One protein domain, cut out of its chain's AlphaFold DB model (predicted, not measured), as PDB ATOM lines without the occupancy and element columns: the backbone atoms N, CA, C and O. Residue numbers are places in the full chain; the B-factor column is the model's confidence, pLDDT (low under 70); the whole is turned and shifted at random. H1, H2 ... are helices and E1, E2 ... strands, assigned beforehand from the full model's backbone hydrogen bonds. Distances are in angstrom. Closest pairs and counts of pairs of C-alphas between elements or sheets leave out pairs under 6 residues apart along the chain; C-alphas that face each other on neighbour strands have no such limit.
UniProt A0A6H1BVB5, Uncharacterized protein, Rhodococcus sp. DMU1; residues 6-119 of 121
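What this domain is: This is residues 6 to 119 of the 121 residues of an uncharacterized protein of Rhodococcus sp. DMU1 (UniProt A0A6H1BVB5). A three-stranded sheet, E1 E2 E3, has a long helix, H2, over one face and a short helix, H1, over the other. Past the E3 side of this layered body, two small hairpins, E4 with E5 and then E6 with E7, follow one after the other, and the second makes the far end of the long axis. The 114 printed residues include two named helices and seven named strands, in the order H1 E1 E2 E3 H2 E4 E5 E6 E7; the three sheets, E1 - E2 - E3, E4 - E5 and E6 - E7, are antiparallel and the class is mixed, helices and strands. The whole is only just loose, close to compact, with a radius of gyration of the C-alphas of 16.3 A and spans of 48 by 33 by 25 A.

Where its parts are: In the largest sheet, E1 is residues 16 to 19, E2 is residues 31 to 39 and 25.9 A long, and E3 is residues 46 to 55 and 26.9 A long. H2, residues 63 to 80, measures 26.2 A from C-alpha 63 at (189.908, 203.485, 163.473) to C-alpha 80 at (182.824, 187.117, 182.639). H1, residues 6 to 12, begins with C-alpha 6 at (176.080, 204.469, 164.853) and is 10.0 A long. E4 is residues 88 to 91, E5 residues 99 to 102, E6 residues 108 to 110, and E7 residues 116 to 118, ending with C-alpha 118 at (167.962, 201.671, 197.769).

How they stand to each other: E1 E2 E3 is a meander, each strand the antiparallel neighbour of the one before, with E1 and E3 as edge strands. In the hairpin E1 and E2, N 18 and O 33 are 2.9 A apart; in the hairpin E2 and E3, N 34 and O 52 are 2.9 A apart; both pairs are within hydrogen-bond range. The sheet and its helices form three layers, with helices on both faces. H2 is on the sheet at a height of 8.3 A, over E2 and E3, and runs along the strands, only just, at 28 degrees to E3 on the local plane; its closest C-alphas to E2 are those of Ala 71 and Ile 38, 5.3 A apart. H1 is on the opposite face at a height of 5.6 A, over E2 and slantwise to the strands, at 47 degrees to E2 on the local plane; the C-alphas of Leu 6 and Ala 35 are the closest of H1 and E2, at 5.3 A. In H1 and H2 every O i to N i+4 pair is within hydrogen-bond range. E3 and E4 are apart. In the hairpin E4 and E5, N 89 and O 101 are within hydrogen-bond range at 2.8 A. E5 and E6 are apart, and in the hairpin E6 and E7, N 109 and O 117 are within that range at 2.8 A.

The domain as a whole: The two C-alphas farthest apart, those of Ala 21 and Pro 118, are 48.0 A apart. The printed part has no cut, and the link from E1 to E2, with 11 residues, is long. The mean pLDDT of the printed part is 74.7; residue 59, residues 80 to 115 and residue 119 are under 70.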
ATOM      1  N   LEU A   6     176.868 204.971 163.723       81.75
ATOM      2  CA  LEU A   6     176.080 204.469 164.853       81.75
ATOM      3  C   LEU A   6     174.641 204.058 164.485       81.75
ATOM      4  O   LEU A   6     174.237 202.932 164.777       81.75
ATOM      5  N   ASP A   7     173.854 204.943 163.864       81.62
ATOM      6  CA  ASP A   7     172.458 204.672 163.487       81.62
ATOM      7  C   ASP A   7     172.387 203.521 162.481       81.62
ATOM      8  O   ASP A   7     171.548 202.625 162.606       81.62
ATOM      9  N   LEU A   8     173.316 203.481 161.521       82.00
ATOM     10  CA  LEU A   8     173.350 202.399 160.547       82.00
ATOM     11  C   LEU A   8     173.780 201.071 161.186       82.00
ATOM     12  O   LEU A   8     173.192 200.034 160.873       82.00
ATOM     13  N   ALA A   9     174.735 201.076 162.115       85.19
ATOM     14  CA  ALA A   9     175.147 199.879 162.845       85.19
ATOM     15  C   ALA A   9     174.024 199.336 163.745       85.19
ATOM     16  O   ALA A   9     173.808 198.124 163.780       85.19
ATOM     17  N   LEU A  10     173.251 200.212 164.400       82.75
ATOM     18  CA  LEU A  10     172.070 199.828 165.183       82.75
ATOM     19  C   LEU A  10     170.982 199.189 164.311       82.75
ATOM     20  O   LEU A  10     170.399 198.178 164.696       82.75
ATOM     21  N   ARG A  11     170.716 199.752 163.127       83.75
ATOM     22  CA  ARG A  11     169.678 199.249 162.209       83.75
ATOM     23  C   ARG A  11     170.073 197.959 161.505       83.75
ATOM     24  O   ARG A  11     169.229 197.097 161.287       83.75
ATOM     25  N   THR A  12     171.333 197.852 161.093       87.69
ATOM     26  CA  THR A  12     171.811 196.733 160.269       87.69
ATOM     27  C   THR A  12     172.388 195.591 161.093       87.69
ATOM     28  O   THR A  12     172.495 194.476 160.586       87.69
ATOM     29  N   GLY A  13     172.799 195.847 162.339       86.88
ATOM     30  CA  GLY A  13     173.544 194.883 163.148       86.88
ATOM     31  C   GLY A  13     174.910 194.535 162.550       86.88
ATOM     32  O   GLY A  13     175.438 193.449 162.811       86.88
ATOM     33  N   ARG A  14     175.483 195.415 161.719       88.94
ATOM     34  CA  ARG A  14     176.771 195.232 161.032       88.94
ATOM     35  C   ARG A  14     177.712 196.393 161.335       88.94
ATOM     36  O   ARG A  14     177.267 197.470 161.714       88.94
ATOM     37  N   GLY A  15     179.008 196.144 161.165       89.19
ATOM     38  CA  GLY A  15     180.012 197.204 161.196       89.19
ATOM     39  C   GLY A  15     179.811 198.171 160.036       89.19
ATOM     40  O   GLY A  15     179.544 197.731 158.914       89.19
ATOM     41  N   VAL A  16     179.914 199.468 160.312       90.62
ATOM     42  CA  VAL A  16     179.686 200.543 159.343       90.62
ATOM     43  C   VAL A  16     180.759 201.611 159.494       90.62
ATOM     44  O   VAL A  16     181.094 201.998 160.609       90.62
ATOM     45  N   SER A  17     181.216 202.140 158.363       90.19
ATOM     46  CA  SER A  17     181.982 203.383 158.295       90.19
ATOM     47  C   SER A  17     181.191 204.414 157.491       90.19
ATOM     48  O   SER A  17     180.552 204.043 156.507       90.19
ATOM     49  N   VAL A  18     181.224 205.677 157.910       87.25
ATOM     50  CA  VAL A  18     180.635 206.813 157.183       87.25
ATOM     51  C   VAL A  18     181.651 207.951 157.175       87.25
ATOM     52  O   VAL A  18     182.122 208.366 158.235       87.25
ATOM     53  N   PHE A  19     181.992 208.456 155.994       86.75
ATOM     54  CA  PHE A  19     183.053 209.439 155.786       86.75
ATOM     55  C   PHE A  19     182.496 210.779 155.305       86.75
ATOM     56  O   PHE A  19     181.787 210.838 154.303       86.75
ATOM     57  N   ALA A  20     182.867 211.874 155.973       84.94
ATOM     58  CA  ALA A  20     182.626 213.249 155.535       84.94
ATOM     59  C   ALA A  20     181.215 213.471 154.943       84.94
ATOM     60  O   ALA A  20     180.222 213.392 155.669       84.94
ATOM     61  N   ALA A  21     181.118 213.728 153.632       85.19
ATOM     62  CA  ALA A  21     179.871 214.024 152.924       85.19
ATOM     63  C   ALA A  21     178.880 212.847 152.823       85.19
ATOM     64  O   ALA A  21     177.725 213.062 152.459       85.19
ATOM     65  N   GLU A  22     179.285 211.622 153.166       82.56
ATOM     66  CA  GLU A  22     178.373 210.477 153.298       82.56
ATOM     67  C   GLU A  22     177.400 210.655 154.475       82.56
ATOM     68  O   GLU A  22     176.329 210.043 154.507       82.56
ATOM     69  N   HIS A  23     177.728 211.538 155.424       83.06
ATOM     70  CA  HIS A  23     176.778 211.981 156.431       83.06
ATOM     71  C   HIS A  23     175.667 212.824 155.796       83.06
ATOM     72  O   HIS A  23     175.911 213.845 155.152       83.06
ATOM     73  N   LEU A  24     174.414 212.459 156.079       82.19
ATOM     74  CA  LEU A  24     173.247 213.215 155.609       82.19
ATOM     75  C   LEU A  24     173.180 214.634 156.209       82.19
ATOM     76  O   LEU A  24     172.643 215.553 155.596       82.19
ATOM     77  N   ASN A  25     173.703 214.820 157.424       82.75
ATOM     78  CA  ASN A  25     173.759 216.123 158.076       82.75
ATOM     79  C   ASN A  25     175.052 216.855 157.689       82.75
ATOM     80  O   ASN A  25     176.132 216.430 158.094       82.75
ATOM     81  N   GLY A  26     174.929 217.993 157.001       83.81
ATOM     82  CA  GLY A  26     176.068 218.826 156.593       83.81
ATOM     83  C   GLY A  26     176.977 219.283 157.741       83.81
ATOM     84  O   GLY A  26     178.172 219.470 157.538       83.81
ATOM     85  N   LEU A  27     176.457 219.385 158.972       84.94
ATOM     86  CA  LEU A  27     177.268 219.707 160.155       84.94
ATOM     87  C   LEU A  27     178.302 218.619 160.496       84.94
ATOM     88  O   LEU A  27     179.244 218.885 161.238       84.94
ATOM     89  N   LEU A  28     178.132 217.403 159.972       82.94
ATOM     90  CA  LEU A  28     179.024 216.266 160.199       82.94
ATOM     91  C   LEU A  28     180.009 216.034 159.047       82.94
ATOM     92  O   LEU A  28     180.818 215.120 159.125       82.94
ATOM     93  N   HIS A  29     180.008 216.869 158.004       88.50
ATOM     94  CA  HIS A  29     180.914 216.694 156.858       88.50
ATOM     95  C   HIS A  29     182.397 216.840 157.219       88.50
ATOM     96  O   HIS A  29     183.250 216.350 156.491       88.50
ATOM     97  N   GLY A  30     182.706 217.462 158.361       87.69
ATOM     98  CA  GLY A  30     184.058 217.519 158.915       87.69
ATOM     99  C   GLY A  30     184.505 216.256 159.665       87.69
ATOM    100  O   GLY A  30     185.588 216.270 160.242       87.69
ATOM    101  N   TRP A  31     183.695 215.194 159.700       87.94
ATOM    102  CA  TRP A  31     183.924 214.016 160.535       87.94
ATOM    103  C   TRP A  31     183.874 212.715 159.737       87.94
ATOM    104  O   TRP A  31     183.142 212.587 158.756       87.94
ATOM    105  N   SER A  32     184.615 211.731 160.226       88.44
ATOM    106  CA  SER A  32     184.533 210.327 159.835       88.44
ATOM    107  C   SER A  32     184.151 209.496 161.059       88.44
ATOM    108  O   SER A  32     184.642 209.750 162.165       88.44
ATOM    109  N   CYS A  33     183.264 208.521 160.867       89.25
ATOM    110  CA  CYS A  33     182.725 207.682 161.932       89.25
ATOM    111  C   CYS A  33     182.881 206.193 161.594       89.25
ATOM    112  O   CYS A  33     182.611 205.777 160.467       89.25
ATOM    113  N   TRP A  34     183.237 205.383 162.593       90.94
ATOM    114  CA  TRP A  34     183.308 203.921 162.519       90.94
ATOM    115  C   TRP A  34     182.526 203.318 163.669       90.94
ATOM    116  O   TRP A  34     182.857 203.542 164.833       90.94
ATOM    117  N   ALA A  35     181.533 202.507 163.336       91.06
ATOM    118  CA  ALA A  35     180.663 201.880 164.305       91.06
ATOM    119  C   ALA A  35     180.716 200.359 164.201       91.06
ATOM    120  O   ALA A  35     180.639 199.797 163.108       91.06
ATOM    121  N   GLN A  36     180.791 199.692 165.352       93.38
ATOM    122  CA  GLN A  36     180.754 198.241 165.460       93.38
ATOM    123  C   GLN A  36     179.707 197.795 166.492       93.38
ATOM    124  O   GLN A  36     179.750 198.247 167.639       93.38
ATOM    125  N   PRO A  37     178.782 196.886 166.135       91.19
ATOM    126  CA  PRO A  37     177.833 196.328 167.088       91.19
ATOM    127  C   PRO A  37     178.532 195.423 168.106       91.19
ATOM    128  O   PRO A  37     179.386 194.617 167.744       91.19
ATOM    129  N   ILE A  38     178.097 195.533 169.359       89.31
ATOM    130  CA  ILE A  38     178.400 194.610 170.454       89.31
ATOM    131  C   ILE A  38     177.288 193.565 170.471       89.31
ATOM    132  O   ILE A  38     176.111 193.928 170.537       89.31
ATOM    133  N   ARG A  39     177.630 192.282 170.416       87.12
ATOM    134  CA  ARG A  39     176.671 191.173 170.452       87.12
ATOM    135  C   ARG A  39     176.596 190.548 171.835       87.12
ATOM    136  O   ARG A  39     177.611 190.259 172.461       87.12
ATOM    137  N   ASP A  40     175.377 190.295 172.293       81.19
ATOM    138  CA  ASP A  40     175.155 189.481 173.481       81.19
ATOM    139  C   ASP A  40     175.591 188.035 173.195       81.19
ATOM    140  O   ASP A  40     175.269 187.453 172.157       81.19
ATOM    141  N   VAL A  41     176.344 187.443 174.119       74.31
ATOM    142  CA  VAL A  41     176.854 186.073 173.988       74.31
ATOM    143  C   VAL A  41     175.727 185.035 174.072       74.31
ATOM    144  O   VAL A  41     175.872 183.938 173.534       74.31
ATOM    145  N   SER A  42     174.620 185.361 174.740       78.75
ATOM    146  CA  SER A  42     173.511 184.438 174.995       78.75
ATOM    147  C   SER A  42     172.581 184.241 173.796       78.75
ATOM    148  O   SER A  42     172.092 183.130 173.596       78.75
ATOM    149  N   ASP A  43     172.356 185.276 172.981       80.31
ATOM    150  CA  ASP A  43     171.401 185.234 171.862       80.31
ATOM    151  C   ASP A  43     171.904 185.886 170.558       80.31
ATOM    152  O   ASP A  43     171.161 185.962 169.575       80.31
ATOM    153  N   ALA A  44     173.164 186.337 170.525       77.19
ATOM    154  CA  ALA A  44     173.802 187.038 169.409       77.19
ATOM    155  C   ALA A  44     173.091 188.330 168.956       77.19
ATOM    156  O   ALA A  44     173.416 188.870 167.889       77.19
ATOM    157  N   ARG A  45     172.146 188.861 169.743       79.06
ATOM    158  CA  ARG A  45     171.473 190.126 169.431       79.06
ATOM    159  C   ARG A  45     172.383 191.315 169.745       79.06
ATOM    160  O   ARG A  45     173.210 191.232 170.655       79.06
ATOM    161  N   PRO A  46     172.247 192.440 169.017       75.56
ATOM    162  CA  PRO A  46     172.971 193.659 169.352       75.56
ATOM    163  C   PRO A  46     172.604 194.131 170.766       75.56
ATOM    164  O   PRO A  46     171.460 194.501 171.024       75.56
ATOM    165  N   ALA A  47     173.577 194.119 171.672       83.31
ATOM    166  CA  ALA A  47     173.468 194.663 173.025       83.31
ATOM    167  C   ALA A  47     173.811 196.162 173.070       83.31
ATOM    168  O   ALA A  47     173.422 196.874 173.993       83.31
ATOM    169  N   GLY A  48     174.542 196.647 172.065       85.75
ATOM    170  CA  GLY A  48     174.958 198.037 171.935       85.75
ATOM    171  C   GLY A  48     175.832 198.245 170.703       85.75
ATOM    172  O   GLY A  48     175.985 197.345 169.876       85.75
ATOM    173  N   VAL A  49     176.414 199.435 170.578       88.69
ATOM    174  CA  VAL A  49     177.336 199.792 169.494       88.69
ATOM    175  C   VAL A  49     178.487 200.612 170.066       88.69
ATOM    176  O   VAL A  49     178.280 201.497 170.894       88.69
ATOM    177  N   VAL A  50     179.695 200.316 169.602       88.88
ATOM    178  CA  VAL A  50     180.885 201.150 169.774       88.88
ATOM    179  C   VAL A  50     180.967 202.073 168.571       88.88
ATOM    180  O   VAL A  50     180.964 201.569 167.455       88.88
ATOM    181  N   ASP A  51     181.058 203.384 168.783       88.25
ATOM    182  CA  ASP A  51     181.287 204.376 167.727       88.25
ATOM    183  C   ASP A  51     182.570 205.157 168.023       88.25
ATOM    184  O   ASP A  51     182.796 205.607 169.149       88.25
ATOM    185  N   ILE A  52     183.417 205.292 167.010       86.88
ATOM    186  CA  ILE A  52     184.584 206.167 167.017       86.88
ATOM    187  C   ILE A  52     184.323 207.248 165.987       86.88
ATOM    188  O   ILE A  52     184.071 206.944 164.828       86.88
ATOM    189  N   SER A  53     184.440 208.499 166.410       86.25
ATOM    190  CA  SER A  53     184.310 209.665 165.549       86.25
ATOM    191  C   SER A  53     185.605 210.473 165.597       86.25
ATOM    192  O   SER A  53     186.121 210.747 166.683       86.25
ATOM    193  N   ALA A  54     186.130 210.859 164.437       83.88
ATOM    194  CA  ALA A  54     187.331 211.683 164.311       83.88
ATOM    195  C   ALA A  54     187.143 212.757 163.228       83.88
ATOM    196  O   ALA A  54     186.355 212.542 162.303       83.88
ATOM    197  N   PRO A  55     187.843 213.903 163.313       86.12
ATOM    198  CA  PRO A  55     187.950 214.824 162.187       86.12
ATOM    199  C   PRO A  55     188.438 214.088 160.934       86.12
ATOM    200  O   PRO A  55     189.301 213.215 161.035       86.12
ATOM    201  N   TRP A  56     187.890 214.415 159.764       79.12
ATOM    202  CA  TRP A  56     188.207 213.707 158.512       79.12
ATOM    203  C   TRP A  56     189.698 213.775 158.137       79.12
ATOM    204  O   TRP A  56     190.223 212.868 157.500       79.12
ATOM    205  N   ASP A  57     190.385 214.840 158.548       78.88
ATOM    206  CA  ASP A  57     191.811 215.088 158.332       78.88
ATOM    207  C   ASP A  57     192.712 214.413 159.380       78.88
ATOM    208  O   ASP A  57     193.924 214.318 159.192       78.88
ATOM    209  N   ALA A  58     192.119 213.902 160.461       73.31
ATOM    210  CA  ALA A  58     192.758 213.071 161.478       73.31
ATOM    211  C   ALA A  58     192.354 211.590 161.355       73.31
ATOM    212  O   ALA A  58     192.549 210.814 162.296       73.31
ATOM    213  N   ASP A  59     191.772 211.202 160.216       69.19
ATOM    214  CA  ASP A  59     191.418 209.818 159.939       69.19
ATOM    215  C   ASP A  59     192.667 208.916 159.968       69.19
ATOM    216  O   ASP A  59     193.729 209.243 159.436       69.19
ATOM    217  N   SER A  60     192.524 207.757 160.605       75.56
ATOM    218  CA  SER A  60     193.525 206.705 160.656       75.56
ATOM    219  C   SER A  60     192.925 205.416 160.094       75.56
ATOM    220  O   SER A  60     191.861 204.988 160.556       75.56
ATOM    221  N   PRO A  61     193.646 204.683 159.222       73.94
ATOM    222  CA  PRO A  61     193.236 203.353 158.761       73.94
ATOM    223  C   PRO A  61     192.937 202.355 159.894       73.94
ATOM    224  O   PRO A  61     192.272 201.343 159.676       73.94
ATOM    225  N   SER A  62     193.424 202.621 161.111       84.00
ATOM    226  CA  SER A  62     193.190 201.783 162.287       84.00
ATOM    227  C   SER A  62     191.876 202.056 163.028       84.00
ATOM    228  O   SER A  62     191.530 201.258 163.894       84.00
ATOM    229  N   SER A  63     191.113 203.107 162.711       84.62
ATOM    230  CA  SER A  63     189.908 203.485 163.473       84.62
ATOM    231  C   SER A  63     188.823 202.403 163.445       84.62
ATOM    232  O   SER A  63     188.294 202.026 164.490       84.62
ATOM    233  N   GLY A  64     188.548 201.811 162.279       86.00
ATOM    234  CA  GLY A  64     187.599 200.696 162.174       86.00
ATOM    235  C   GLY A  64     188.070 199.431 162.905       86.00
ATOM    236  O   GLY A  64     187.273 198.727 163.533       86.00
ATOM    237  N   ALA A  65     189.380 199.165 162.881       89.50
ATOM    238  CA  ALA A  65     189.979 198.065 163.632       89.50
ATOM    239  C   ALA A  65     189.887 198.312 165.145       89.50
ATOM    240  O   ALA A  65     189.522 197.402 165.881       89.50
ATOM    241  N   LEU A  66     190.117 199.548 165.600       88.44
ATOM    242  CA  LEU A  66     189.947 199.951 166.995       88.44
ATOM    243  C   LEU A  66     188.499 199.740 167.452       88.44
ATOM    244  O   LEU A  66     188.287 199.112 168.486       88.44
ATOM    245  N   ALA A  67     187.509 200.191 166.670       89.94
ATOM    246  CA  ALA A  67     186.089 199.999 166.989       89.94
ATOM    247  C   ALA A  67     185.762 198.507 167.146       89.94
ATOM    248  O   ALA A  67     185.090 198.098 168.094       89.94
ATOM    249  N   SER A  68     186.306 197.687 166.243       91.62
ATOM    250  CA  SER A  68     186.140 196.234 166.251       91.62
ATOM    251  C   SER A  68     186.786 195.571 167.465       91.62
ATOM    252  O   SER A  68     186.136 194.790 168.156       91.62
ATOM    253  N   SER A  69     188.044 195.898 167.764       92.69
ATOM    254  CA  SER A  69     188.767 195.363 168.922       92.69
ATOM    255  C   SER A  69     188.112 195.764 170.237       92.69
ATOM    256  O   SER A  69     188.009 194.942 171.144       92.69
ATOM    257  N   VAL A  70     187.634 197.005 170.334       91.00
ATOM    258  CA  VAL A  70     186.888 197.475 171.498       91.00
ATOM    259  C   VAL A  70     185.589 196.694 171.645       91.00
ATOM    260  O   VAL A  70     185.352 196.168 172.725       91.00
ATOM    261  N   ALA A  71     184.779 196.552 170.591       90.50
ATOM    262  CA  ALA A  71     183.535 195.784 170.667       90.50
ATOM    263  C   ALA A  71     183.784 194.346 171.146       90.50
ATOM    264  O   ALA A  71     183.127 193.900 172.082       90.50
ATOM    265  N   LEU A  72     184.800 193.666 170.601       89.88
ATOM    266  CA  LEU A  72     185.187 192.320 171.040       89.88
ATOM    267  C   LEU A  72     185.603 192.277 172.516       89.88
ATOM    268  O   LEU A  72     185.220 191.354 173.232       89.88
ATOM    269  N   LEU A  73     186.360 193.269 172.991       89.81
ATOM    270  CA  LEU A  73     186.737 193.357 174.403       89.81
ATOM    271  C   LEU A  73     185.500 193.512 175.300       89.81
ATOM    272  O   LEU A  73     185.425 192.893 176.358       89.81
ATOM    273  N   VAL A  74     184.509 194.300 174.873       86.31
ATOM    274  CA  VAL A  74     183.239 194.448 175.599       86.31
ATOM    275  C   VAL A  74     182.473 193.133 175.647       86.31
ATOM    276  O   VAL A  74     182.061 192.716 176.726       86.31
ATOM    277  N   GLU A  75     182.344 192.442 174.514       87.00
ATOM    278  CA  GLU A  75     181.701 191.124 174.445       87.00
ATOM    279  C   GLU A  75     182.394 190.099 175.361       87.00
ATOM    280  O   GLU A  75     181.732 189.292 176.018       87.00
ATOM    281  N   GLN A  76     183.728 190.147 175.460       86.00
ATOM    282  CA  GLN A  76     184.500 189.301 176.373       86.00
ATOM    283  C   GLN A  76     184.222 189.624 177.845       86.00
ATOM    284  O   GLN A  76     184.006 188.700 178.628       86.00
ATOM    285  N   MET A  77     184.177 190.906 178.222       82.88
ATOM    286  CA  MET A  77     183.854 191.323 179.595       82.88
ATOM    287  C   MET A  77     182.423 190.932 179.991       82.88
ATOM    288  O   MET A  77     182.197 190.450 181.100       82.88
ATOM    289  N   MET A  78     181.469 191.046 179.061       78.25
ATOM    290  CA  MET A  78     180.081 190.613 179.268       78.25
ATOM    291  C   MET A  78     179.950 189.102 179.493       78.25
ATOM    292  O   MET A  78     178.974 188.656 180.084       78.25
ATOM    293  N   ARG A  79     180.917 188.295 179.036       76.56
ATOM    294  CA  ARG A  79     180.937 186.847 179.291       76.56
ATOM    295  C   ARG A  79     181.393 186.511 180.714       76.56
ATOM    296  O   ARG A  79     181.007 185.470 181.238       76.56
ATOM    297  N   SER A  80     182.246 187.346 181.308       68.50
ATOM    298  CA  SER A  80     182.824 187.117 182.639       68.50
ATOM    299  C   SER A  80     181.971 187.636 183.797       68.50
ATOM    300  O   SER A  80     182.197 187.225 184.932       68.50
ATOM    301  N   GLU A  81     180.994 188.504 183.533       62.66
ATOM    302  CA  GLU A  81     180.094 189.064 184.546       62.66
ATOM    303  C   GLU A  81     178.645 188.597 184.310       62.66
ATOM    304  O   GLU A  81     178.225 188.467 183.159       62.66
ATOM    305  N   PRO A  82     177.844 188.330 185.363       57.88
ATOM    306  CA  PRO A  82     176.413 188.090 185.198       57.88
ATOM    307  C   PRO A  82     175.780 189.304 184.516       57.88
ATOM    308  O   PRO A  82     176.011 190.423 184.969       57.88
ATOM    309  N   LYS A  83     174.979 189.081 183.462       53.59
ATOM    310  CA  LYS A  83     174.249 190.135 182.741       53.59
ATOM    311  C   LYS A  83     173.538 191.034 183.761       53.59
ATOM    312  O   LYS A  83     172.607 190.559 184.418       53.59
ATOM    313  N   PRO A  84     173.974 192.289 183.947       51.00
ATOM    314  CA  PRO A  84     173.266 193.179 184.838       51.00
ATOM    315  C   PRO A  84     171.901 193.473 184.227       51.00
ATOM    316  O   PRO A  84     171.739 193.548 183.009       51.00
ATOM    317  N   ASP A  85     170.921 193.689 185.092       53.66
ATOM    318  CA  ASP A  85     169.552 194.047 184.710       53.66
ATOM    319  C   ASP A  85     169.485 195.461 184.057       53.66
ATOM    320  O   ASP A  85     168.415 195.950 183.702       53.66
ATOM    321  N   PHE A  86     170.642 196.133 183.880       53.09
ATOM    322  CA  PHE A  86     170.810 197.502 183.373       53.09
ATOM    323  C   PHE A  86     172.081 197.672 182.518       53.09
ATOM    324  O   PHE A  86     173.047 196.927 182.647       53.09
ATOM    325  N   GLY A  87     172.081 198.682 181.638       54.53
ATOM    326  CA  GLY A  87     173.115 198.890 180.616       54.53
ATOM    327  C   GLY A  87     174.510 199.253 181.145       54.53
ATOM    328  O   GLY A  87     174.667 200.065 182.058       54.53
ATOM    329  N   HIS A  88     175.540 198.703 180.499       54.38
ATOM    330  CA  HIS A  88     176.935 199.101 180.689       54.38
ATOM    331  C   HIS A  88     177.226 200.402 179.921       54.38
ATOM    332  O   HIS A  88     176.961 200.493 178.721       54.38
ATOM    333  N   ARG A  89     177.809 201.411 180.580       56.06
ATOM    334  CA  ARG A  89     178.398 202.587 179.923       56.06
ATOM    335  C   ARG A  89     179.904 202.416 179.865       56.06
ATOM    336  O   ARG A  89     180.551 202.227 180.887       56.06
ATOM    337  N   ILE A  90     180.480 202.522 178.677       55.75
ATOM    338  CA  ILE A  90     181.930 202.456 178.505       55.75
ATOM    339  C   ILE A  90     182.394 203.814 178.016       55.75
ATOM    340  O   ILE A  90     182.021 204.257 176.932       55.75
ATOM    341  N   ALA A  91     183.173 204.496 178.849       53.41
ATOM    342  CA  ALA A  91     183.761 205.780 178.524       53.41
ATOM    343  C   ALA A  91     185.216 205.568 178.105       53.41
ATOM    344  O   ALA A  91     186.038 205.068 178.878       53.41
ATOM    345  N   MET A  92     185.541 205.982 176.883       53.66
ATOM    346  CA  MET A  92     186.913 206.029 176.389       53.66
ATOM    347  C   MET A  92     187.319 207.474 176.147       53.66
ATOM    348  O   MET A  92     186.539 208.277 175.636       53.66
ATOM    349  N   LYS A  93     188.546 207.810 176.538       46.66
ATOM    350  CA  LYS A  93     189.178 209.096 176.240       46.66
ATOM    351  C   LYS A  93     190.405 208.819 175.385       46.66
ATOM    352  O   LYS A  93     191.132 207.871 175.674       46.66
ATOM    353  N   SER A  94     190.648 209.644 174.369       43.50
ATOM    354  CA  SER A  94     191.891 209.559 173.596       43.50
ATOM    355  C   SER A  94     193.094 209.666 174.545       43.50
ATOM    356  O   SER A  94     193.150 210.587 175.361       43.50
ATOM    357  N   GLY A  95     193.996 208.677 174.510       49.28
ATOM    358  CA  GLY A  95     195.159 208.586 175.406       49.28
ATOM    359  C   GLY A  95     194.876 208.097 176.838       49.28
ATOM    360  O   GLY A  95     195.786 208.090 177.662       49.28
ATOM    361  N   GLY A  96     193.641 207.696 177.160       47.06
ATOM    362  CA  GLY A  96     193.246 207.193 178.481       47.06
ATOM    363  C   GLY A  96     192.869 205.711 178.475       47.06
ATOM    364  O   GLY A  96     192.497 205.154 177.447       47.06
ATOM    365  N   GLN A  97     192.925 205.064 179.643       37.81
ATOM    366  CA  GLN A  97     192.409 203.701 179.787       37.81
ATOM    367  C   GLN A  97     190.877 203.682 179.654       37.81
ATOM    368  O   GLN A  97     190.213 204.571 180.205       37.81
ATOM    369  N   PRO A  98     190.304 202.677 178.967       46.34
ATOM    370  CA  PRO A  98     188.860 202.508 178.907       46.34
ATOM    371  C   PRO A  98     188.311 202.260 180.314       46.34
ATOM    372  O   PRO A  98     188.859 201.459 181.072       46.34
ATOM    373  N   ARG A  99     187.230 202.957 180.678       43.31
ATOM    374  CA  ARG A  99     186.527 202.747 181.951       43.31
ATOM    375  C   ARG A  99     185.117 202.246 181.681       43.31
ATOM    376  O   ARG A  99     184.359 202.897 180.963       43.31
ATOM    377  N   VAL A 100     184.785 201.103 182.271       49.75
ATOM    378  CA  VAL A 100     183.432 200.541 182.273       49.75
ATOM    379  C   VAL A 100     182.731 201.005 183.544       49.75
ATOM    380  O   VAL A 100     183.200 200.758 184.653       49.75
ATOM    381  N   GLU A 101     181.614 201.695 183.380       51.16
ATOM    382  CA  GLU A 101     180.709 202.092 184.446       51.16
ATOM    383  C   GLU A 101     179.392 201.331 184.279       51.16
ATOM    384  O   GLU A 101     178.698 201.451 183.268       51.16
ATOM    385  N   VAL A 102     179.049 200.522 185.277       51.41
ATOM    386  CA  VAL A 102     177.746 199.859 185.347       51.41
ATOM    387  C   VAL A 102     176.784 200.818 186.033       51.41
ATOM    388  O   VAL A 102     177.013 201.191 187.187       51.41
ATOM    389  N   ASN A 103     175.726 201.231 185.332       45.50
ATOM    390  CA  ASN A 103     174.681 202.024 185.965       45.50
ATOM    391  C   ASN A 103     173.832 201.109 186.857       45.50
ATOM    392  O   ASN A 103     173.381 200.060 186.387       45.50
ATOM    393  N   PRO A 104     173.607 201.474 188.128       49.31
ATOM    394  CA  PRO A 104     172.708 200.719 188.978       49.31
ATOM    395  C   PRO A 104     171.250 200.824 188.475       49.31
ATOM    396  O   PRO A 104     170.920 201.752 187.730       49.31
ATOM    397  N   PRO A 105     170.373 199.890 188.892       52.16
ATOM    398  CA  PRO A 105     168.927 200.014 188.727       52.16
ATOM    399  C   PRO A 105     168.423 201.404 189.102       52.16
ATOM    400  O   PRO A 105     168.916 201.983 190.065       52.16
ATOM    401  N   SER A 106     167.364 201.902 188.460       55.44
ATOM    402  CA  SER A 106     166.694 203.148 188.881       55.44
ATOM    403  C   SER A 106     166.134 203.102 190.315       55.44
ATOM    404  O   SER A 106     165.713 204.127 190.839       55.44
ATOM    405  N   SER A 107     166.122 201.926 190.951       57.69
ATOM    406  CA  SER A 107     165.797 201.714 192.365       57.69
ATOM    407  C   SER A 107     167.004 201.801 193.314       57.69
ATOM    408  O   SER A 107     166.820 201.746 194.530       57.69
ATOM    409  N   LEU A 108     168.230 201.931 192.794       60.25
ATOM    410  CA  LEU A 108     169.469 201.992 193.564       60.25
ATOM    411  C   LEU A 108     170.235 203.291 193.264       60.25
ATOM    412  O   LEU A 108     170.714 203.523 192.157       60.25
ATOM    413  N   CYS A 109     170.407 204.114 194.290       60.22
ATOM    414  CA  CYS A 109     171.202 205.333 194.260       60.22
ATOM    415  C   CYS A 109     172.656 204.994 194.617       60.22
ATOM    416  O   CYS A 109     172.913 204.130 195.462       60.22
ATOM    417  N   ARG A 110     173.620 205.660 193.969       64.88
ATOM    418  CA  ARG A 110     175.051 205.478 194.244       64.88
ATOM    419  C   ARG A 110     175.568 206.625 195.109       64.88
ATOM    420  O   ARG A 110     175.326 207.778 194.769       64.88
ATOM    421  N   ASP A 111     176.253 206.316 196.210       69.94
ATOM    422  CA  ASP A 111     176.950 207.335 197.007       69.94
ATOM    423  C   ASP A 111     178.214 207.838 196.276       69.94
ATOM    424  O   ASP A 111     178.724 207.178 195.367       69.94
ATOM    425  N   ASP A 112     178.772 208.976 196.708       62.22
ATOM    426  CA  ASP A 112     180.025 209.546 196.164       62.22
ATOM    427  C   ASP A 112     181.242 208.608 196.305       62.22
ATOM    428  O   ASP A 112     182.325 208.865 195.780       62.22
ATOM    429  N   ARG A 113     181.080 207.501 197.037       63.84
ATOM    430  CA  ARG A 113     182.088 206.466 197.269       63.84
ATOM    431  C   ARG A 113     181.814 205.196 196.447       63.84
ATOM    432  O   ARG A 113     182.487 204.189 196.662       63.84
ATOM    433  N   GLY A 114     180.861 205.232 195.512       52.94
ATOM    434  CA  GLY A 114     180.558 204.153 194.570       52.94
ATOM    435  C   GLY A 114     179.715 202.998 195.125       52.94
ATOM    436  O   GLY A 114     179.496 202.022 194.401       52.94
ATOM    437  N   ARG A 115     179.216 203.070 196.366       68.31
ATOM    438  CA  ARG A 115     178.309 202.061 196.938       68.31
ATOM    439  C   ARG A 115     176.878 202.294 196.478       68.31
ATOM    440  O   ARG A 115     176.389 203.417 196.508       68.31
ATOM    441  N   SER A 116     176.204 201.218 196.090       70.56
ATOM    442  CA  SER A 116     174.786 201.206 195.737       70.56
ATOM    443  C   SER A 116     173.914 200.947 196.970       70.56
ATOM    444  O   SER A 116     174.235 200.115 197.817       70.56
ATOM    445  N   SER A 117     172.810 201.678 197.098       70.56
ATOM    446  CA  SER A 117     171.807 201.530 198.166       70.56
ATOM    447  C   SER A 117     170.413 201.851 197.616       70.56
ATOM    448  O   SER A 117     170.331 202.614 196.654       70.56
ATOM    449  N   PRO A 118     169.318 201.299 198.175       71.94
ATOM    450  CA  PRO A 118     167.962 201.671 197.769       71.94
ATOM    451  C   PRO A 118     167.776 203.187 197.817       71.94
ATOM    452  O   PRO A 118     168.129 203.809 198.820       71.94
ATOM    453  N   CYS A 119     167.260 203.786 196.740       62.75
ATOM    454  CA  CYS A 119     166.865 205.189 196.792       62.75
ATOM    455  C   CYS A 119     165.703 205.310 197.784       62.75
ATOM    456  O   CYS A 119     164.663 204.677 197.595       62.75
TER     457      CYS A 119